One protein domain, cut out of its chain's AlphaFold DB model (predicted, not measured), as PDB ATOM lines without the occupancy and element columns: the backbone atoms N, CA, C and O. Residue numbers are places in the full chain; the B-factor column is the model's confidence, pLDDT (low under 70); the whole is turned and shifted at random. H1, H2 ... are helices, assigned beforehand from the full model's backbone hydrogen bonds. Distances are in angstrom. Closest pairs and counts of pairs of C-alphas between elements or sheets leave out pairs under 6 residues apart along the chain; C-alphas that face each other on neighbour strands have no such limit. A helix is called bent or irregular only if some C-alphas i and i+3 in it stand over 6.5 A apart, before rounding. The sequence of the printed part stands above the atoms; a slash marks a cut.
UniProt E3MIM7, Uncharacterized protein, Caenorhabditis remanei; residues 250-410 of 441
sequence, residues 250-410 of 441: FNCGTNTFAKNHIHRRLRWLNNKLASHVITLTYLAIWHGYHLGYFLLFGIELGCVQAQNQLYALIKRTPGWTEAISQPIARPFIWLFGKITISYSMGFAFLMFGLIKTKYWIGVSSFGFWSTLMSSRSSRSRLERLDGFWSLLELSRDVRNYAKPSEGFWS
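Overview. This is residues 250 to 410 of the 441 residues of an uncharacterized protein of Caenorhabditis remanei (UniProt E3MIM7). What does the model look like? Two long helices, H4 and H6, run opposite ways as a narrow V, meeting at the beginning of H4 and the end of H6, with short H5 across the open ends. At the meeting end H3 folds back along H4, H1 crosses H3 and H7a folds back on H6, while residues 393 to 410, with H9 and H10, stick out as a tail. What is it made of? There are 161 printed residues with ten named helices, H1 to H10 in chain order, and no named strand: all helix, the packing mostly aligned, at shallow tilts. The whole is loose, radius of gyration of the C-alphas 19.3 A, and elongated, spanning 70 by 40 by 31 A.

Arrangement. How do the first helices stand? H1, residues 252 to 263, touches H3, residues 272 to 287, with residues 258 to 263 alone, at a steep tilt of 54 degrees, the closest C-alphas being His 263 and Ser 275, 5.6 A. H2, residues 265 to 269, only just touches H3, only at the corner, with 3 pairs of C-alphas within 8 A. How do the long helices stand? H3 and H4, residues 291 to 316, form a helical hairpin at a shallow tilt of 29 degrees, closest at the C-alphas of Ala 284 and Tyr 293, 5.1 A. Residues 291 to 300 alone of H4 touch residues 348 to 352 alone of H6, residues 329 to 353, opposite ways at a shallow tilt of 19 degrees, closest at the C-alphas of Gly 292 and Met 351, 4.5 A. H5, residues 320 to 325, only just touches each, only at the corner, with 3 pairs of C-alphas within 8 A. What follows? H7, residues 357 to 374, one helix by its hydrogen bonds, is bent, C-alphas 364 and 367 being 7.2 A apart; arm H7a, residues 357 to 364, forms a hairpin with H6, closest at the C-alphas of Met 351 and Trp 360, 5.8 A. Arm H7b, residues 367 to 374, only just touches H8, residues 376 to 390, only at the corner, with 3 pairs of C-alphas within 8 A; H9, residues 395 to 402, and H10, residues 406 to 410, touch no helix. Are the backbones regular in their N and O pairs? Every O i to N i+4 pair is within hydrogen-bond range in H3, H4, H5, H7b and H10, against 7 of 8 in H1, 19 of 21 in H6, 2 of 4 in H7a, 7 of 11 in H8, 2 of 4 in H9 and 0 of 1 in H2, where 1 of 2 O i to N i+3 pairs is.

Along the chain. Where are the anchors? H1 begins at C-alpha 252, (47.905, -10.412, 36.702), and H10 ends at C-alpha 410, (47.223, 2.842, 75.537). Which helices are long? From first to last C-alpha H4 measures 37.6 A, H6 34.6 A with a kink of 30 degrees near residue 347, and H3 22.8 A. Which are irregular? H2, H7a and H8 are, with C-alphas 265 and 268 7.3 A apart, 359 and 362 6.9 A, and 384 and 387 7.9 A.

Size, cuts and confidence. How far does it reach? The two C-alphas farthest apart, those of Ile 328 and Ser 410, are 70.1 A apart. Is it continuous and confident? The printed part has no cut, and each link is tight. Its mean pLDDT is 74.0, with residues 353 to 410 under 70.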
ATOM      1  N   PHE A 250      50.907  -8.198  32.886       92.12
ATOM      2  CA  PHE A 250      51.898  -8.017  33.939       92.12
ATOM      3  C   PHE A 250      51.224  -7.956  35.301       92.12
ATOM      4  O   PHE A 250      50.245  -7.236  35.463       92.12
ATOM      5  N   ASN A 251      51.760  -8.683  36.281       92.56
ATOM      6  CA  ASN A 251      51.228  -8.732  37.640       92.56
ATOM      7  C   ASN A 251      49.720  -9.070  37.691       92.56
ATOM      8  O   ASN A 251      48.918  -8.402  38.352       92.56
ATOM      9  N   CYS A 252      49.314 -10.086  36.920       91.88
ATOM     10  CA  CYS A 252      47.905 -10.412  36.702       91.88
ATOM     11  C   CYS A 252      47.143 -10.712  38.004       91.88
ATOM     12  O   CYS A 252      45.972 -10.332  38.113       91.88
ATOM     13  N   GLY A 253      47.772 -11.357  38.992       90.75
ATOM     14  CA  GLY A 253      47.175 -11.630  40.297       90.75
ATOM     15  C   GLY A 253      46.841 -10.351  41.060       90.75
ATOM     16  O   GLY A 253      45.689 -10.166  41.466       90.75
ATOM     17  N   THR A 254      47.791  -9.415  41.183       92.50
ATOM     18  CA  THR A 254      47.536  -8.111  41.819       92.50
ATOM     19  C   THR A 254      46.490  -7.307  41.054       92.50
ATOM     20  O   THR A 254      45.594  -6.736  41.675       92.50
ATOM     21  N   ASN A 255      46.520  -7.314  39.720       92.12
ATOM     22  CA  ASN A 255      45.528  -6.590  38.918       92.12
ATOM     23  C   ASN A 255      44.123  -7.187  39.067       92.12
ATOM     24  O   ASN A 255      43.134  -6.456  39.160       92.12
ATOM     25  N   THR A 256      44.021  -8.513  39.177       91.06
ATOM     26  CA  THR A 256      42.762  -9.204  39.481       91.06
ATOM     27  C   THR A 256      42.262  -8.843  40.878       91.06
ATOM     28  O   THR A 256      41.074  -8.551  41.047       91.06
ATOM     29  N   PHE A 257      43.156  -8.805  41.870       94.50
ATOM     30  CA  PHE A 257      42.834  -8.376  43.227       94.50
ATOM     31  C   PHE A 257      42.312  -6.933  43.249       94.50
ATOM     32  O   PHE A 257      41.190  -6.696  43.699       94.50
ATOM     33  N   ALA A 258      43.070  -5.988  42.690       94.25
ATOM     34  CA  ALA A 258      42.715  -4.573  42.650       94.25
ATOM     35  C   ALA A 258      41.375  -4.350  41.934       94.25
ATOM     36  O   ALA A 258      40.489  -3.660  42.445       94.25
ATOM     37  N   LYS A 259      41.157  -5.022  40.796       91.50
ATOM     38  CA  LYS A 259      39.889  -4.967  40.061       91.50
ATOM     39  C   LYS A 259      38.709  -5.471  40.894       91.50
ATOM     40  O   LYS A 259      37.670  -4.811  40.954       91.50
ATOM     41  N   ASN A 260      38.841  -6.639  41.521       92.75
ATOM     42  CA  ASN A 260      37.717  -7.319  42.169       92.75
ATOM     43  C   ASN A 260      37.407  -6.795  43.573       92.75
ATOM     44  O   ASN A 260      36.228  -6.759  43.949       92.75
ATOM     45  N   HIS A 261      38.438  -6.412  44.326       94.69
ATOM     46  CA  HIS A 261      38.339  -6.057  45.740       94.69
ATOM     47  C   HIS A 261      38.393  -4.555  46.004       94.69
ATOM     48  O   HIS A 261      37.919  -4.136  47.053       94.69
ATOM     49  N   ILE A 262      38.883  -3.749  45.061       93.81
ATOM     50  CA  ILE A 262      38.978  -2.296  45.231       93.81
ATOM     51  C   ILE A 262      38.075  -1.623  44.208       93.81
ATOM     52  O   ILE A 262      36.976  -1.186  44.549       93.81
ATOM     53  N   HIS A 263      38.450  -1.665  42.929       92.50
ATOM     54  CA  HIS A 263      37.756  -0.936  41.870       92.50
ATOM     55  C   HIS A 263      36.261  -1.276  41.795       92.50
ATOM     56  O   HIS A 263      35.403  -0.397  41.822       92.50
ATOM     57  N   ARG A 264      35.915  -2.571  41.764       93.19
ATOM     58  CA  ARG A 264      34.516  -3.020  41.690       93.19
ATOM     59  C   ARG A 264      33.719  -2.725  42.964       93.19
ATOM     60  O   ARG A 264      32.492  -2.613  42.893       93.19
ATOM     61  N   ARG A 265      34.384  -2.626  44.116       94.25
ATOM     62  CA  ARG A 265      33.734  -2.257  45.380       94.25
ATOM     63  C   ARG A 265      33.471  -0.761  45.463       94.25
ATOM     64  O   ARG A 265      32.485  -0.385  46.070       94.25
ATOM     65  N   LEU A 266      34.246   0.063  44.763       93.25
ATOM     66  CA  LEU A 266      34.050   1.512  44.646       93.25
ATOM     67  C   LEU A 266      32.946   1.924  43.654       93.25
ATOM     68  O   LEU A 266      32.794   3.108  43.370       93.25
ATOM     69  N   ARG A 267      32.153   0.975  43.131       89.12
ATOM     70  CA  ARG A 267      31.038   1.269  42.208       89.12
ATOM     71  C   ARG A 267      29.976   2.197  42.804       89.12
ATOM     72  O   ARG A 267      29.298   2.876  42.042       89.12
ATOM     73  N   TRP A 268      29.858   2.254  44.131       92.06
ATOM     74  CA  TRP A 268      28.944   3.166  44.824       92.06
ATOM     75  C   TRP A 268      29.267   4.650  44.585       92.06
ATOM     76  O   TRP A 268      28.374   5.477  44.699       92.06
ATOM     77  N   LEU A 269      30.500   4.988  44.182       89.69
ATOM     78  CA  LEU A 269      30.880   6.358  43.810       89.69
ATOM     79  C   LEU A 269      30.214   6.844  42.515       89.69
ATOM     80  O   LEU A 269      30.289   8.026  42.202       89.69
ATOM     81  N   ASN A 270      29.646   5.932  41.718       91.94
ATOM     82  CA  ASN A 270      29.061   6.209  40.402       91.94
ATOM     83  C   ASN A 270      29.980   6.997  39.437       91.94
ATOM     84  O   ASN A 270      29.525   7.618  38.481       91.94
ATOM     85  N   ASN A 271      31.298   6.965  39.662       90.62
ATOM     86  CA  ASN A 271      32.289   7.650  38.842       90.62
ATOM     87  C   ASN A 271      33.473   6.718  38.566       90.62
ATOM     88  O   ASN A 271      34.312   6.465  39.430       90.62
ATOM     89  N   LYS A 272      33.558   6.234  37.323       89.31
ATOM     90  CA  LYS A 272      34.589   5.280  36.891       89.31
ATOM     91  C   LYS A 272      36.007   5.838  37.029       89.31
ATOM     92  O   LYS A 272      36.909   5.082  37.384       89.31
ATOM     93  N   LEU A 273      36.205   7.129  36.744       88.38
ATOM     94  CA  LEU A 273      37.518   7.765  36.849       88.38
ATOM     95  C   LEU A 273      37.938   7.867  38.315       88.38
ATOM     96  O   LEU A 273      39.043   7.453  38.643       88.38
ATOM     97  N   ALA A 274      37.039   8.309  39.197       88.44
ATOM     98  CA  ALA A 274      37.307   8.368  40.633       88.44
ATOM     99  C   ALA A 274      37.633   6.979  41.209       88.44
ATOM    100  O   ALA A 274      38.639   6.812  41.896       88.44
ATOM    101  N   SER A 275      36.855   5.945  40.860       91.81
ATOM    102  CA  SER A 275      37.154   4.567  41.270       91.81
ATOM    103  C   SER A 275      38.509   4.078  40.741       91.81
ATOM    104  O   SER A 275      39.158   3.261  41.392       91.81
ATOM    105  N   HIS A 276      38.939   4.526  39.556       90.31
ATOM    106  CA  HIS A 276      40.240   4.166  38.988       90.31
ATOM    107  C   HIS A 276      41.383   4.879  39.716       90.31
ATOM    108  O   HIS A 276      42.309   4.202  40.152       90.31
ATOM    109  N   VAL A 277      41.264   6.195  39.936       92.44
ATOM    110  CA  VAL A 277      42.214   7.007  40.717       92.44
ATOM    111  C   VAL A 277      42.448   6.371  42.081       92.44
ATOM    112  O   VAL A 277      43.575   6.019  42.392       92.44
ATOM    113  N   ILE A 278      41.387   6.107  42.850       93.00
ATOM    114  CA  ILE A 278      41.513   5.525  44.196       93.00
ATOM    115  C   ILE A 278      42.174   4.138  44.151       93.00
ATOM    116  O   ILE A 278      42.971   3.801  45.023       93.00
ATOM    117  N   THR A 279      41.875   3.331  43.128       93.62
ATOM    118  CA  THR A 279      42.496   2.004  42.974       93.62
ATOM    119  C   THR A 279      43.999   2.117  42.714       93.62
ATOM    120  O   THR A 279      44.776   1.382  43.317       93.62
ATOM    121  N   LEU A 280      44.415   3.041  41.849       92.88
ATOM    122  CA  LEU A 280      45.824   3.268  41.530       92.88
ATOM    123  C   LEU A 280      46.575   3.934  42.693       92.88
ATOM    124  O   LEU A 280      47.698   3.540  42.990       92.88
ATOM    125  N   THR A 281      45.939   4.852  43.426       90.94
ATOM    126  CA  THR A 281      46.488   5.419  44.667       90.94
ATOM    127  C   THR A 281      46.703   4.340  45.723       90.94
ATOM    128  O   THR A 281      47.748   4.311  46.369       90.94
ATOM    129  N   TYR A 282      45.760   3.405  45.875       93.44
ATOM    130  CA  TYR A 282      45.965   2.253  46.751       93.44
ATOM    131  C   TYR A 282      47.186   1.433  46.324       93.44
ATOM    132  O   TYR A 282      47.984   1.055  47.175       93.44
ATOM    133  N   LEU A 283      47.351   1.160  45.025       92.69
ATOM    134  CA  LEU A 283      48.505   0.406  44.529       92.69
ATOM    135  C   LEU A 283      49.828   1.155  44.751       92.69
ATOM    136  O   LEU A 283      50.829   0.518  45.082       92.69
ATOM    137  N   ALA A 284      49.825   2.488  44.656       90.06
ATOM    138  CA  ALA A 284      50.968   3.328  45.012       90.06
ATOM    139  C   ALA A 284      51.358   3.136  46.481       90.06
ATOM    140  O   ALA A 284      52.490   2.756  46.772       90.06
ATOM    141  N   ILE A 285      50.391   3.293  47.390       89.38
ATOM    142  CA  ILE A 285      50.590   3.120  48.837       89.38
ATOM    143  C   ILE A 285      51.012   1.684  49.168       89.38
ATOM    144  O   ILE A 285      51.879   1.472  50.012       89.38
ATOM    145  N   TRP A 286      50.438   0.690  48.486       91.38
ATOM    146  CA  TRP A 286      50.795  -0.719  48.653       91.38
ATOM    147  C   TRP A 286      52.262  -0.996  48.298       91.38
ATOM    148  O   TRP A 286      52.894  -1.858  48.911       91.38
ATOM    149  N   HIS A 287      52.826  -0.259  47.338       84.81
ATOM    150  CA  HIS A 287      54.255  -0.306  47.034       84.81
ATOM    151  C   HIS A 287      55.111   0.454  48.055       84.81
ATOM    152  O   HIS A 287      56.229   0.022  48.347       84.81
ATOM    153  N   GLY A 288      54.588   1.538  48.627       84.88
ATOM    154  CA  GLY A 288      55.194   2.304  49.714       84.88
ATOM    155  C   GLY A 288      54.955   3.807  49.569       84.88
ATOM    156  O   GLY A 288      54.177   4.251  48.732       84.88
ATOM    157  N   TYR A 289      55.666   4.608  50.359       80.69
ATOM    158  CA  TYR A 289      55.468   6.065  50.414       80.69
ATOM    159  C   TYR A 289      56.489   6.862  49.587       80.69
ATOM    160  O   TYR A 289      56.652   8.063  49.773       80.69
ATOM    161  N   HIS A 290      57.198   6.212  48.662       78.69
ATOM    162  CA  HIS A 290      58.145   6.900  47.787       78.69
ATOM    163  C   HIS A 290      57.420   7.617  46.646       78.69
ATOM    164  O   HIS A 290      56.580   7.025  45.966       78.69
ATOM    165  N   LEU A 291      57.814   8.866  46.377       82.25
ATOM    166  CA  LEU A 291      57.225   9.716  45.333       82.25
ATOM    167  C   LEU A 291      57.155   9.023  43.962       82.25
ATOM    168  O   LEU A 291      56.157   9.137  43.252       82.25
ATOM    169  N   GLY A 292      58.185   8.247  43.610       79.94
ATOM    170  CA  GLY A 292      58.238   7.522  42.340       79.94
ATOM    171  C   GLY A 292      57.067   6.560  42.117       79.94
ATOM    172  O   GLY A 292      56.666   6.352  40.975       79.94
ATOM    173  N   TYR A 293      56.471   6.012  43.182       84.12
ATOM    174  CA  TYR A 293      55.319   5.114  43.079       84.12
ATOM    175  C   TYR A 293      54.052   5.869  42.677       84.12
ATOM    176  O   TYR A 293      53.360   5.457  41.749       84.12
ATOM    177  N   PHE A 294      53.784   7.011  43.310       87.38
ATOM    178  CA  PHE A 294      52.642   7.859  42.963       87.38
ATOM    179  C   PHE A 294      52.761   8.406  41.539       87.38
ATOM    180  O   PHE A 294      51.788   8.375  40.788       87.38
ATOM    181  N   LEU A 295      53.963   8.832  41.136       85.75
ATOM    182  CA  LEU A 295      54.211   9.312  39.776       85.75
ATOM    183  C   LEU A 295      54.038   8.205  38.727       85.75
ATOM    184  O   LEU A 295      53.418   8.455  37.695       85.75
ATOM    185  N   LEU A 296      54.519   6.982  38.990       89.00
ATOM    186  CA  LEU A 296      54.307   5.834  38.102       89.00
ATOM    187  C   LEU A 296      52.810   5.603  37.855       89.00
ATOM    188  O   LEU A 296      52.368   5.594  36.707       89.00
ATOM    189  N   PHE A 297      52.032   5.439  38.926       89.56
ATOM    190  CA  PHE A 297      50.604   5.138  38.817       89.56
ATOM    191  C   PHE A 297      49.786   6.323  38.281       89.56
ATOM    192  O   PHE A 297      48.800   6.124  37.570       89.56
ATOM    193  N   GLY A 298      50.212   7.562  38.541       88.06
ATOM    194  CA  GLY A 298      49.640   8.755  37.917       88.06
ATOM    195  C   GLY A 298      49.869   8.790  36.403       88.06
ATOM    196  O   GLY A 298      48.941   9.059  35.638       88.06
ATOM    197  N   ILE A 299      51.079   8.450  35.944       87.19
ATOM    198  CA  ILE A 299      51.383   8.337  34.511       87.19
ATOM    199  C   ILE A 299      50.623   7.174  33.880       87.19
ATOM    200  O   ILE A 299      50.114   7.332  32.771       87.19
ATOM    201  N   GLU A 300      50.498   6.037  34.569       91.19
ATOM    202  CA  GLU A 300      49.670   4.915  34.115       91.19
ATOM    203  C   GLU A 300      48.232   5.379  33.851       91.19
ATOM    204  O   GLU A 300      47.711   5.175  32.750       91.19
ATOM    205  N   LEU A 301      47.620   6.082  34.812       90.25
ATOM    206  CA  LEU A 301      46.280   6.645  34.657       90.25
ATOM    207  C   LEU A 301      46.189   7.573  33.439       90.25
ATOM    208  O   LEU A 301      45.273   7.437  32.623       90.25
ATOM    209  N   GLY A 302      47.138   8.506  33.314       86.69
ATOM    210  CA  GLY A 302      47.191   9.460  32.208       86.69
ATOM    211  C   GLY A 302      47.321   8.771  30.849       86.69
ATOM    212  O   GLY A 302      46.586   9.094  29.917       86.69
ATOM    213  N   CYS A 303      48.193   7.768  30.749       89.25
ATOM    214  CA  CYS A 303      48.420   6.986  29.538       89.25
ATOM    215  C   CYS A 303      47.189   6.171  29.131       89.25
ATOM    216  O   CYS A 303      46.776   6.208  27.969       89.25
ATOM    217  N   VAL A 304      46.559   5.477  30.084       89.12
ATOM    218  CA  VAL A 304      45.326   4.714  29.839       89.12
ATOM    219  C   VAL A 304      44.196   5.648  29.400       89.12
ATOM    220  O   VAL A 304      43.456   5.330  28.466       89.12
ATOM    221  N   GLN A 305      44.069   6.823  30.020       88.31
ATOM    222  CA  GLN A 305      43.048   7.797  29.644       88.31
ATOM    223  C   GLN A 305      43.297   8.389  28.250       88.31
ATOM    224  O   GLN A 305      42.367   8.453  27.446       88.31
ATOM    225  N   ALA A 306      44.540   8.761  27.935       87.25
ATOM    226  CA  ALA A 306      44.925   9.249  26.613       87.25
ATOM    227  C   ALA A 306      44.665   8.195  25.524       87.25
ATOM    228  O   ALA A 306      44.088   8.509  24.482       87.25
ATOM    229  N   GLN A 307      44.992   6.925  25.787       91.44
ATOM    230  CA  GLN A 307      44.671   5.819  24.884       91.44
ATOM    231  C   GLN A 307      43.161   5.685  24.659       91.44
ATOM    232  O   GLN A 307      42.715   5.554  23.520       91.44
ATOM    233  N   ASN A 308      42.356   5.728  25.723       88.62
ATOM    234  CA  ASN A 308      40.902   5.620  25.600       88.62
ATOM    235  C   ASN A 308      40.310   6.770  24.772       88.62
ATOM    236  O   ASN A 308      39.394   6.545  23.979       88.62
ATOM    237  N   GLN A 309      40.846   7.986  24.915       90.06
ATOM    238  CA  GLN A 309      40.457   9.136  24.097       90.06
ATOM    239  C   GLN A 309      40.857   8.956  22.630       90.06
ATOM    240  O   GLN A 309      40.029   9.187  21.752       90.06
ATOM    241  N   LEU A 310      42.076   8.477  22.359       87.94
ATOM    242  CA  LEU A 310      42.527   8.154  21.006       87.94
ATOM    243  C   LEU A 310      41.613   7.106  20.351       87.94
ATOM    244  O   LEU A 310      41.157   7.296  19.227       87.94
ATOM    245  N   TYR A 311      41.270   6.033  21.068       90.56
ATOM    246  CA  TYR A 311      40.355   5.005  20.567       90.56
ATOM    247  C   TYR A 311      38.939   5.533  20.330       90.56
ATOM    248  O   TYR A 311      38.284   5.122  19.372       90.56
ATOM    249  N   ALA A 312      38.452   6.449  21.170       89.94
ATOM    250  CA  ALA A 312      37.171   7.110  20.946       89.94
ATOM    251  C   ALA A 312      37.206   8.027  19.713       89.94
ATOM    252  O   ALA A 312      36.241   8.051  18.952       89.94
ATOM    253  N   LEU A 313      38.314   8.743  19.491       88.12
ATOM    254  CA  LEU A 313      38.503   9.611  18.331       88.12
ATOM    255  C   LEU A 313      38.542   8.804  17.031       88.12
ATOM    256  O   LEU A 313      37.795   9.109  16.109       88.12
ATOM    257  N   ILE A 314      39.321   7.719  16.989       88.69
ATOM    258  CA  ILE A 314      39.417   6.839  15.813       88.69
ATOM    259  C   ILE A 314      38.044   6.285  15.404       88.69
ATOM    260  O   ILE A 314      37.747   6.175  14.217       88.69
ATOM    261  N   LYS A 315      37.187   5.961  16.382       89.44
ATOM    262  CA  LYS A 315      35.819   5.482  16.130       89.44
ATOM    263  C   LYS A 315      34.880   6.566  15.603       89.44
ATOM    264  O   LYS A 315      33.913   6.240  14.926       89.44
ATOM    265  N   ARG A 316      35.113   7.831  15.963       89.62
ATOM    266  CA  ARG A 316      34.273   8.969  15.554       89.62
ATOM    267  C   ARG A 316      34.668   9.526  14.192       89.62
ATOM    268  O   ARG A 316      33.810  10.069  13.507       89.62
ATOM    269  N   THR A 317      35.935   9.405  13.806       89.31
ATOM    270  CA  THR A 317      36.425   9.935  12.534       89.31
ATOM    271  C   THR A 317      36.083   8.989  11.375       89.31
ATOM    272  O   THR A 317      36.529   7.835  11.380       89.31
ATOM    273  N   PRO A 318      35.336   9.452  10.355       89.19
ATOM    274  CA  PRO A 318      35.026   8.645   9.177       89.19
ATOM    275  C   PRO A 318      36.300   8.178   8.459       89.19
ATOM    276  O   PRO A 318      37.288   8.906   8.388       89.19
ATOM    277  N   GLY A 319      36.297   6.950   7.939       87.25
ATOM    278  CA  GLY A 319      37.411   6.383   7.165       87.25
ATOM    279  C   GLY A 319      38.621   5.913   7.983       87.25
ATOM    280  O   GLY A 319      39.328   5.015   7.540       87.25
ATOM    281  N   TRP A 320      38.840   6.415   9.203       88.12
ATOM    282  CA  TRP A 320      39.978   5.994  10.033       88.12
ATOM    283  C   TRP A 320      39.874   4.543  10.481       88.12
ATOM    284  O   TRP A 320      40.852   3.810  10.384       88.12
ATOM    285  N   THR A 321      38.692   4.118  10.934       88.00
ATOM    286  CA  THR A 321      38.458   2.721  11.338       88.00
ATOM    287  C   THR A 321      38.713   1.750  10.176       88.00
ATOM    288  O   THR A 321      39.289   0.685  10.388       88.00
ATOM    289  N   GLU A 322      38.364   2.147   8.949       88.88
ATOM    290  CA  GLU A 322      38.608   1.362   7.734       88.88
ATOM    291  C   GLU A 322      40.084   1.385   7.313       88.88
ATOM    292  O   GLU A 322      40.632   0.375   6.887       88.88
ATOM    293  N   ALA A 323      40.770   2.517   7.484       86.62
ATOM    294  CA  ALA A 323      42.196   2.625   7.194       86.62
ATOM    295  C   ALA A 323      43.041   1.746   8.133       86.62
ATOM    296  O   ALA A 323      43.980   1.085   7.690       86.62
ATOM    297  N   ILE A 324      42.698   1.692   9.426       88.62
ATOM    298  CA  ILE A 324      43.434   0.880  10.408       88.62
ATOM    299  C   ILE A 324      43.090  -0.613  10.354       88.62
ATOM    300  O   ILE A 324      43.857  -1.431  10.865       88.62
ATOM    301  N   SER A 325      41.944  -0.985   9.772       88.00
ATOM    302  CA  SER A 325      41.537  -2.391   9.645       88.00
ATOM    303  C   SER A 325      42.362  -3.129   8.583       88.00
ATOM    304  O   SER A 325      42.533  -4.358   8.679       88.00
ATOM    305  N   GLN A 326      42.931  -2.378   7.628       92.06
ATOM    306  CA  GLN A 326      43.733  -2.898   6.528       92.06
ATOM    307  C   GLN A 326      44.913  -3.740   7.037       92.06
ATOM    308  O   GLN A 326      45.638  -3.316   7.944       92.06
ATOM    309  N   PRO A 327      45.180  -4.920   6.441       92.81
ATOM    310  CA  PRO A 327      46.280  -5.788   6.863       92.81
ATOM    311  C   PRO A 327      47.643  -5.093   6.855       92.81
ATOM    312  O   PRO A 327      48.454  -5.338   7.746       92.81
ATOM    313  N   ILE A 328      47.863  -4.193   5.891       93.75
ATOM    314  CA  ILE A 328      49.115  -3.450   5.750       93.75
ATOM    315  C   ILE A 328      49.342  -2.450   6.887       93.75
ATOM    316  O   ILE A 328      50.485  -2.220   7.258       93.75
ATOM    317  N   ALA A 329      48.281  -1.908   7.499       90.56
ATOM    318  CA  ALA A 329      48.385  -0.952   8.602       90.56
ATOM    319  C   ALA A 329      48.771  -1.625   9.932       90.56
ATOM    320  O   ALA A 329      49.405  -1.007  10.787       90.56
ATOM    321  N   ARG A 330      48.434  -2.910  10.109       90.56
ATOM    322  CA  ARG A 330      48.657  -3.670  11.353       90.56
ATOM    323  C   ARG A 330      50.104  -3.652  11.865       90.56
ATOM    324  O   ARG A 330      50.272  -3.350  13.045       90.56
ATOM    325  N   PRO A 331      51.146  -3.952  11.058       93.12
ATOM    326  CA  PRO A 331      52.528  -3.896  11.536       93.12
ATOM    327  C   PRO A 331      52.947  -2.483  11.958       93.12
ATOM    328  O   PRO A 331      53.636  -2.341  12.964       93.12
ATOM    329  N   PHE A 332      52.490  -1.441  11.256       93.25
ATOM    330  CA  PHE A 332      52.801  -0.053  11.611       93.25
ATOM    331  C   PHE A 332      52.120   0.373  12.911       93.25
ATOM    332  O   PHE A 332      52.767   0.963  13.770       93.25
ATOM    333  N   ILE A 333      50.843   0.024  13.098       91.81
ATOM    334  CA  ILE A 333      50.103   0.289  14.340       91.81
ATOM    335  C   ILE A 333      50.747  -0.450  15.510       91.81
ATOM    336  O   ILE A 333      50.935   0.126  16.581       91.81
ATOM    337  N   TRP A 334      51.104  -1.719  15.304       94.12
ATOM    338  CA  TRP A 334      51.785  -2.517  16.311       94.12
ATOM    339  C   TRP A 334      53.129  -1.897  16.696       94.12
ATOM    340  O   TRP A 334      53.390  -1.719  17.883       94.12
ATOM    341  N   LEU A 335      53.955  -1.525  15.712       94.81
ATOM    342  CA  LEU A 335      55.264  -0.920  15.945       94.81
ATOM    343  C   LEU A 335      55.133   0.425  16.662       94.81
ATOM    344  O   LEU A 335      55.805   0.648  17.667       94.81
ATOM    345  N   PHE A 336      54.237   1.293  16.187       93.06
ATOM    346  CA  PHE A 336      53.954   2.583  16.807       93.06
ATOM    347  C   PHE A 336      53.510   2.403  18.260       93.06
ATOM    348  O   PHE A 336      54.151   2.930  19.165       93.06
ATOM    349  N   GLY A 337      52.484   1.581  18.496       92.31
ATOM    350  CA  GLY A 337      51.990   1.289  19.838       92.31
ATOM    351  C   GLY A 337      53.078   0.702  20.736       92.31
ATOM    352  O   GLY A 337      53.244   1.144  21.871       92.31
ATOM    353  N   LYS A 338      53.891  -0.228  20.219       93.25
ATOM    354  CA  LYS A 338      54.988  -0.849  20.972       93.25
ATOM    355  C   LYS A 338      56.066   0.156  21.370       93.25
ATOM    356  O   LYS A 338      56.536   0.111  22.510       93.25
ATOM    357  N   ILE A 339      56.451   1.052  20.465       92.31
ATOM    358  CA  ILE A 339      57.405   2.127  20.752       92.31
ATOM    359  C   ILE A 339      56.808   3.070  21.797       92.31
ATOM    360  O   ILE A 339      57.448   3.310  22.820       92.31
ATOM    361  N   THR A 340      55.568   3.528  21.598       92.00
ATOM    362  CA  THR A 340      54.885   4.443  22.518       92.00
ATOM    363  C   THR A 340      54.817   3.879  23.933       92.00
ATOM    364  O   THR A 340      55.268   4.553  24.855       92.00
ATOM    365  N   ILE A 341      54.322   2.647  24.116       92.94
ATOM    366  CA  ILE A 341      54.232   2.046  25.455       92.94
ATOM    367  C   ILE A 341      55.618   1.830  26.069       92.94
ATOM    368  O   ILE A 341      55.786   1.996  27.269       92.94
ATOM    369  N   SER A 342      56.626   1.456  25.274       91.44
ATOM    370  CA  SER A 342      57.945   1.129  25.824       91.44
ATOM    371  C   SER A 342      58.647   2.384  26.332       91.44
ATOM    372  O   SER A 342      59.169   2.376  27.443       91.44
ATOM    373  N   TYR A 343      58.606   3.471  25.558       90.31
ATOM    374  CA  TYR A 343      59.226   4.741  25.935       90.31
ATOM    375  C   TYR A 343      58.493   5.418  27.100       90.31
ATOM    376  O   TYR A 343      59.151   5.937  28.002       90.31
ATOM    377  N   SER A 344      57.155   5.391  27.123       89.44
ATOM    378  CA  SER A 344      56.383   5.967  28.233       89.44
ATOM    379  C   SER A 344      56.569   5.181  29.531       89.44
ATOM    380  O   SER A 344      56.791   5.780  30.584       89.44
ATOM    381  N   MET A 345      56.563   3.845  29.462       87.94
ATOM    382  CA  MET A 345      56.860   2.996  30.614       87.94
ATOM    383  C   MET A 345      58.299   3.184  31.082       87.94
ATOM    384  O   MET A 345      58.510   3.307  32.278       87.94
ATOM    385  N   GLY A 346      59.277   3.267  30.175       86.94
ATOM    386  CA  GLY A 346      60.674   3.523  30.536       86.94
ATOM    387  C   GLY A 346      60.826   4.765  31.414       86.94
ATOM    388  O   GLY A 346      61.470   4.709  32.459       86.94
ATOM    389  N   PHE A 347      60.150   5.854  31.044       82.44
ATOM    390  CA  PHE A 347      60.122   7.079  31.840       82.44
ATOM    391  C   PHE A 347      59.422   6.896  33.194       82.44
ATOM    392  O   PHE A 347      59.984   7.235  34.234       82.44
ATOM    393  N   ALA A 348      58.218   6.320  33.202       82.88
ATOM    394  CA  ALA A 348      57.451   6.122  34.431       82.88
ATOM    395  C   ALA A 348      58.201   5.215  35.430       82.88
ATOM    396  O   ALA A 348      58.270   5.496  36.629       82.88
ATOM    397  N   PHE A 349      58.819   4.146  34.928       80.94
ATOM    398  CA  PHE A 349      59.541   3.167  35.730       80.94
ATOM    399  C   PHE A 349      60.943   3.603  36.135       80.94
ATOM    400  O   PHE A 349      61.468   3.035  37.086       80.94
ATOM    401  N   LEU A 350      61.547   4.603  35.494       80.50
ATOM    402  CA  LEU A 350      62.785   5.198  35.997       80.50
ATOM    403  C   LEU A 350      62.590   5.736  37.423       80.50
ATOM    404  O   LEU A 350      63.399   5.470  38.313       80.50
ATOM    405  N   MET A 351      61.468   6.424  37.650       77.25
ATOM    406  CA  MET A 351      61.112   6.986  38.955       77.25
ATOM    407  C   MET A 351      60.786   5.891  39.976       77.25
ATOM    408  O   MET A 351      61.129   6.003  41.151       77.25
ATOM    409  N   PHE A 352      60.166   4.804  39.518       74.06
ATOM    410  CA  PHE A 352      59.853   3.636  40.339       74.06
ATOM    411  C   PHE A 352      61.101   2.815  40.707       74.06
ATOM    412  O   PHE A 352      61.265   2.388  41.847       74.06
ATOM    413  N   GLY A 353      61.976   2.569  39.732       64.62
ATOM    414  CA  GLY A 353      63.059   1.595  39.813       64.62
ATOM    415  C   GLY A 353      64.251   2.072  40.633       64.62
ATOM    416  O   GLY A 353      64.842   1.269  41.350       64.62
ATOM    417  N   LEU A 354      64.571   3.369  40.577       66.69
ATOM    418  CA  LEU A 354      65.679   3.945  41.346       66.69
ATOM    419  C   LEU A 354      65.278   4.347  42.777       66.69
ATOM    420  O   LEU A 354      66.161   4.677  43.570       66.69
ATOM    421  N   ILE A 355      63.981   4.251  43.118       62.88
ATOM    422  CA  ILE A 355      63.324   4.455  44.428       62.88
ATOM    423  C   ILE A 355      63.581   5.833  45.064       62.88
ATOM    424  O   ILE A 355      62.641   6.580  45.329       62.88
ATOM    425  N   LYS A 356      64.842   6.199  45.318       62.09
ATOM    426  CA  LYS A 356      65.235   7.483  45.899       62.09
ATOM    427  C   LYS A 356      65.242   8.575  44.836       62.09
ATOM    428  O   LYS A 356      65.960   8.477  43.841       62.09
ATOM    429  N   THR A 357      64.526   9.659  45.128       57.94
ATOM    430  CA  THR A 357      64.383  10.850  44.276       57.94
ATOM    431  C   THR A 357      65.714  11.354  43.734       57.94
ATOM    432  O   THR A 357      65.833  11.599  42.539       57.94
ATOM    433  N   LYS A 358      66.761  11.383  44.567       61.34
ATOM    434  CA  LYS A 358      68.100  11.848  44.172       61.34
ATOM    435  C   LYS A 358      68.709  11.142  42.954       61.34
ATOM    436  O   LYS A 358      69.535  11.739  42.283       61.34
ATOM    437  N   TYR A 359      68.324   9.898  42.667       64.94
ATOM    438  CA  TYR A 359      68.923   9.120  41.578       64.94
ATOM    439  C   TYR A 359      68.210   9.276  40.240       64.94
ATOM    440  O   TYR A 359      68.829   9.046  39.205       64.94
ATOM    441  N   TRP A 360      66.931   9.656  40.252       64.44
ATOM    442  CA  TRP A 360      66.140   9.811  39.033       64.44
ATOM    443  C   TRP A 360      65.759  11.261  38.747       64.44
ATOM    444  O   TRP A 360      65.485  11.584  37.598       64.44
ATOM    445  N   ILE A 361      65.782  12.162  39.736       60.91
ATOM    446  CA  ILE A 361      65.369  13.555  39.536       60.91
ATOM    447  C   ILE A 361      66.259  14.261  38.509       60.91
ATOM    448  O   ILE A 361      65.727  14.877  37.595       60.91
ATOM    449  N   GLY A 362      67.587  14.106  38.558       57.16
ATOM    450  CA  GLY A 362      68.495  14.718  37.578       57.16
ATOM    451  C   GLY A 362      68.301  14.166  36.163       57.16
ATOM    452  O   GLY A 362      68.310  14.916  35.189       57.16
ATOM    453  N   VAL A 363      68.028  12.864  36.062       59.19
ATOM    454  CA  VAL A 363      67.793  12.156  34.797       59.19
ATOM    455  C   VAL A 363      66.457  12.565  34.169       59.19
ATOM    456  O   VAL A 363      66.390  12.814  32.968       59.19
ATOM    457  N   SER A 364      65.402  12.674  34.981       56.19
ATOM    458  CA  SER A 364      64.051  13.045  34.544       56.19
ATOM    459  C   SER A 364      63.874  14.554  34.340       56.19
ATOM    460  O   SER A 364      63.014  14.970  33.564       56.19
ATOM    461  N   SER A 365      64.663  15.396  35.017       51.44
ATOM    462  CA  SER A 365      64.512  16.859  34.963       51.44
ATOM    463  C   SER A 365      65.163  17.510  33.754       51.44
ATOM    464  O   SER A 365      64.692  18.552  33.294       51.44
ATOM    465  N   PHE A 366      66.178  16.875  33.169       48.59
ATOM    466  CA  PHE A 366      66.862  17.396  31.990       48.59
ATOM    467  C   PHE A 366      66.088  17.052  30.702       48.59
ATOM    468  O   PHE A 366      66.427  16.131  29.964       48.59
ATOM    469  N   GLY A 367      65.003  17.791  30.446       46.84
ATOM    470  CA  GLY A 367      64.286  17.797  29.163       46.84
ATOM    471  C   GLY A 367      62.776  17.577  29.257       46.84
ATOM    472  O   GLY A 367      62.028  18.260  28.562       46.84
ATOM    473  N   PHE A 368      62.291  16.689  30.132       48.31
ATOM    474  CA  PHE A 368      60.846  16.441  30.267       48.31
ATOM    475  C   PHE A 368      60.131  17.634  30.911       48.31
ATOM    476  O   PHE A 368      59.213  18.187  30.311       48.31
ATOM    477  N   TRP A 369      60.599  18.097  32.075       42.16
ATOM    478  CA  TRP A 369      60.019  19.265  32.745       42.16
ATOM    479  C   TRP A 369      60.245  20.559  31.960       42.16
ATOM    480  O   TRP A 369      59.324  21.363  31.877       42.16
ATOM    481  N   SER A 370      61.398  20.743  31.303       38.03
ATOM    482  CA  SER A 370      61.626  21.939  30.475       38.03
ATOM    483  C   SER A 370      60.734  21.968  29.229       38.03
ATOM    484  O   SER A 370      60.220  23.026  28.887       38.03
ATOM    485  N   THR A 371      60.464  20.821  28.593       43.50
ATOM    486  CA  THR A 371      59.564  20.730  27.428       43.50
ATOM    487  C   THR A 371      58.091  20.829  27.839       43.50
ATOM    488  O   THR A 371      57.310  21.525  27.189       43.50
ATOM    489  N   LEU A 372      57.705  20.193  28.951       40.78
ATOM    490  CA  LEU A 372      56.349  20.262  29.501       40.78
ATOM    491  C   LEU A 372      56.008  21.683  29.985       40.78
ATOM    492  O   LEU A 372      54.902  22.160  29.739       40.78
ATOM    493  N   MET A 373      56.972  22.377  30.599       35.53
ATOM    494  CA  MET A 373      56.847  23.764  31.069       35.53
ATOM    495  C   MET A 373      57.097  24.818  29.978       35.53
ATOM    496  O   MET A 373      56.769  25.984  30.189       35.53
ATOM    497  N   SER A 374      57.666  24.438  28.830       38.66
ATOM    498  CA  SER A 374      57.905  25.326  27.678       38.66
ATOM    499  C   SER A 374      56.614  25.632  26.906       38.66
ATOM    500  O   SER A 374      56.404  26.748  26.427       38.66
ATOM    501  N   SER A 375      55.681  24.676  26.841       40.53
ATOM    502  CA  SER A 375      54.383  24.886  26.195       40.53
ATOM    503  C   SER A 375      53.433  25.675  27.103       40.53
ATOM    504  O   SER A 375      52.889  25.144  28.075       40.53
ATOM    505  N   ARG A 376      53.144  26.935  26.738       38.94
ATOM    506  CA  ARG A 376      52.114  27.785  27.381       38.94
ATOM    507  C   ARG A 376      50.753  27.078  27.503       38.94
ATOM    508  O   ARG A 376      50.051  27.254  28.495       38.94
ATOM    509  N   SER A 377      50.394  26.232  26.528       40.06
ATOM    510  CA  SER A 377      49.148  25.448  26.560       40.06
ATOM    511  C   SER A 377      49.186  24.328  27.602       40.06
ATOM    512  O   SER A 377      48.178  24.086  28.261       40.06
ATOM    513  N   SER A 378      50.336  23.675  27.783       38.81
ATOM    514  CA  SER A 378      50.522  22.616  28.780       38.81
ATOM    515  C   SER A 378      50.527  23.184  30.200       38.81
ATOM    516  O   SER A 378      49.856  22.624  31.064       38.81
ATOM    517  N   ARG A 379      51.167  24.346  30.409       39.00
ATOM    518  CA  ARG A 379      51.127  25.104  31.675       39.00
ATOM    519  C   ARG A 379      49.697  25.452  32.087       39.00
ATOM    520  O   ARG A 379      49.242  25.002  33.125       39.00
ATOM    521  N   SER A 380      48.938  26.086  31.192       38.88
ATOM    522  CA  SER A 380      47.550  26.502  31.465       38.88
ATOM    523  C   SER A 380      46.544  25.353  31.645       38.88
ATOM    524  O   SER A 380      45.431  25.579  32.120       38.88
ATOM    525  N   ARG A 381      46.882  24.128  31.209       42.53
ATOM    526  CA  ARG A 381      46.070  22.918  31.437       42.53
ATOM    527  C   ARG A 381      46.458  22.208  32.727       42.53
ATOM    528  O   ARG A 381      45.571  21.670  33.374       42.53
ATOM    529  N   LEU A 382      47.739  22.219  33.096       37.38
ATOM    530  CA  LEU A 382      48.217  21.727  34.390       37.38
ATOM    531  C   LEU A 382      47.763  22.640  35.535       37.38
ATOM    532  O   LEU A 382      47.303  22.126  36.544       37.38
ATOM    533  N   GLU A 383      47.773  23.958  35.329       40.31
ATOM    534  CA  GLU A 383      47.185  24.964  36.233       40.31
ATOM    535  C   GLU A 383      45.654  24.842  36.323       40.31
ATOM    536  O   GLU A 383      45.051  25.218  37.310       40.31
ATOM    537  N   ARG A 384      44.983  24.272  35.311       40.81
ATOM    538  CA  ARG A 384      43.537  23.973  35.382       40.81
ATOM    539  C   ARG A 384      43.224  22.633  36.050       40.81
ATOM    540  O   ARG A 384      42.061  22.336  36.314       40.81
ATOM    541  N   LEU A 385      44.250  21.817  36.281       39.66
ATOM    542  CA  LEU A 385      44.198  20.585  37.059       39.66
ATOM    543  C   LEU A 385      44.622  20.870  38.509       39.66
ATOM    544  O   LEU A 385      45.296  20.041  39.114       39.66
ATOM    545  N   ASP A 386      44.190  21.994  39.089       38.72
ATOM    546  CA  ASP A 386      44.349  22.285  40.523       38.72
ATOM    547  C   ASP A 386      43.867  21.117  41.398       38.72
ATOM    548  O   ASP A 386      44.441  20.842  42.445       38.72
ATOM    549  N   GLY A 387      42.891  20.334  40.918       40.78
ATOM    550  CA  GLY A 387      42.438  19.087  41.544       40.78
ATOM    551  C   GLY A 387      43.484  17.962  41.613       40.78
ATOM    552  O   GLY A 387      43.436  17.143  42.519       40.78
ATOM    553  N   PHE A 388      44.418  17.876  40.661       35.41
ATOM    554  CA  PHE A 388      45.454  16.835  40.638       35.41
ATOM    555  C   PHE A 388      46.582  17.137  41.630       35.41
ATOM    556  O   PHE A 388      47.054  16.226  42.306       35.41
ATOM    557  N   TRP A 389      46.969  18.411  41.748       35.19
ATOM    558  CA  TRP A 389      47.953  18.859  42.734       35.19
ATOM    559  C   TRP A 389      47.373  18.876  44.148       35.19
ATOM    560  O   TRP A 389      48.017  18.356  45.047       35.19
ATOM    561  N   SER A 390      46.118  19.290  44.333       37.41
ATOM    562  CA  SER A 390      45.430  19.168  45.632       37.41
ATOM    563  C   SER A 390      45.137  17.711  46.045       37.41
ATOM    564  O   SER A 390      45.114  17.398  47.231       37.41
ATOM    565  N   LEU A 391      45.002  16.773  45.093       36.56
ATOM    566  CA  LEU A 391      45.009  15.325  45.375       36.56
ATOM    567  C   LEU A 391      46.395  14.795  45.793       36.56
ATOM    568  O   LEU A 391      46.464  13.726  46.397       36.56
ATOM    569  N   LEU A 392      47.481  15.499  45.456       34.97
ATOM    570  CA  LEU A 392      48.856  15.201  45.877       34.97
ATOM    571  C   LEU A 392      49.274  15.979  47.139       34.97
ATOM    572  O   LEU A 392      50.146  15.498  47.860       34.97
ATOM    573  N   GLU A 393      48.601  17.085  47.481       40.56
ATOM    574  CA  GLU A 393      48.664  17.795  48.776       40.56
ATOM    575  C   GLU A 393      48.026  16.990  49.933       40.56
ATOM    576  O   GLU A 393      47.475  17.524  50.892       40.56
ATOM    577  N   LEU A 394      48.165  15.664  49.910       41.75
ATOM    578  CA  LEU A 394      47.841  14.759  51.015       41.75
ATOM    579  C   LEU A 394      48.748  14.974  52.250       41.75
ATOM    580  O   LEU A 394      48.663  14.210  53.205       41.75
ATOM    581  N   SER A 395      49.633  15.976  52.275       47.91
ATOM    582  CA  SER A 395      50.719  16.079  53.262       47.91
ATOM    583  C   SER A 395      50.263  16.502  54.664       47.91
ATOM    584  O   SER A 395      50.864  16.064  55.651       47.91
ATOM    585  N   ARG A 396      49.191  17.298  54.795       39.19
ATOM    586  CA  ARG A 396      48.736  17.799  56.108       39.19
ATOM    587  C   ARG A 396      47.714  16.892  56.785       39.19
ATOM    588  O   ARG A 396      47.882  16.562  57.959       39.19
ATOM    589  N   ASP A 397      46.723  16.398  56.049       44.19
ATOM    590  CA  ASP A 397      45.685  15.533  56.624       44.19
ATOM    591  C   ASP A 397      46.178  14.101  56.872       44.19
ATOM    592  O   ASP A 397      45.821  13.491  57.883       44.19
ATOM    593  N   VAL A 398      47.087  13.577  56.036       41.50
ATOM    594  CA  VAL A 398      47.737  12.282  56.306       41.50
ATOM    595  C   VAL A 398      48.607  12.362  57.554       41.50
ATOM    596  O   VAL A 398      48.635  11.397  58.304       41.50
ATOM    597  N   ARG A 399      49.253  13.499  57.856       38.78
ATOM    598  CA  ARG A 399      50.021  13.672  59.104       38.78
ATOM    599  C   ARG A 399      49.137  13.487  60.344       38.78
ATOM    600  O   ARG A 399      49.582  12.902  61.329       38.78
ATOM    601  N   ASN A 400      47.883  13.934  60.281       43.97
ATOM    602  CA  ASN A 400      46.921  13.817  61.378       43.97
ATOM    603  C   ASN A 400      46.254  12.433  61.448       43.97
ATOM    604  O   ASN A 400      46.010  11.942  62.546       43.97
ATOM    605  N   TYR A 401      46.024  11.773  60.308       44.09
ATOM    606  CA  TYR A 401      45.473  10.409  60.254       44.09
ATOM    607  C   TYR A 401      46.516   9.294  60.452       44.09
ATOM    608  O   TYR A 401      46.165   8.199  60.887       44.09
ATOM    609  N   ALA A 402      47.789   9.547  60.135       39.69
ATOM    610  CA  ALA A 402      48.897   8.602  60.300       39.69
ATOM    611  C   ALA A 402      49.469   8.604  61.722       39.69
ATOM    612  O   ALA A 402      50.148   7.649  62.101       39.69
ATOM    613  N   LYS A 403      49.188   9.642  62.523       43.47
ATOM    614  CA  LYS A 403      49.453   9.619  63.962       43.47
ATOM    615  C   LYS A 403      48.510   8.600  64.607       43.47
ATOM    616  O   LYS A 403      47.294   8.797  64.574       43.47
ATOM    617  N   PRO A 404      49.023   7.508  65.195       45.97
ATOM    618  CA  PRO A 404      48.160   6.565  65.883       45.97
ATOM    619  C   PRO A 404      47.496   7.273  67.066       45.97
ATOM    620  O   PRO A 404      48.157   8.033  67.776       45.97
ATOM    621  N   SER A 405      46.196   7.050  67.269       51.88
ATOM    622  CA  SER A 405      45.445   7.719  68.336       51.88
ATOM    623  C   SER A 405      46.011   7.386  69.725       51.88
ATOM    624  O   SER A 405      46.560   6.307  69.942       51.88
ATOM    625  N   GLU A 406      45.834   8.277  70.705       53.53
ATOM    626  CA  GLU A 406      46.202   8.036  72.117       53.53
ATOM    627  C   GLU A 406      45.661   6.686  72.645       53.53
ATOM    628  O   GLU A 406      46.330   5.964  73.390       53.53
ATOM    629  N   GLY A 407      44.478   6.273  72.168       50.62
ATOM    630  CA  GLY A 407      43.884   4.968  72.465       50.62
ATOM    631  C   GLY A 407      44.676   3.772  71.915       50.62
ATOM    632  O   GLY A 407      44.804   2.761  72.606       50.62
ATOM    633  N   PHE A 408      45.265   3.884  70.719       50.59
ATOM    634  CA  PHE A 408      46.124   2.847  70.130       50.59
ATOM    635  C   PHE A 408      47.387   2.611  70.973       50.59
ATOM    636  O   PHE A 408      47.761   1.466  71.241       50.59
ATOM    637  N   TRP A 409      48.011   3.682  71.469       53.03
ATOM    638  CA  TRP A 409      49.202   3.582  72.317       53.03
ATOM    639  C   TRP A 409      48.896   3.080  73.733       53.03
ATOM    640  O   TRP A 409      49.714   2.370  74.323       53.03
ATOM    641  N   SER A 410      47.713   3.390  74.266       51.09
ATOM    642  CA  SER A 410      47.223   2.842  75.537       51.09
ATOM    643  C   SER A 410      47.031   1.317  75.474       51.09
ATOM    644  O   SER A 410      47.495   0.594  76.358       51.09
TER     645      SER A 410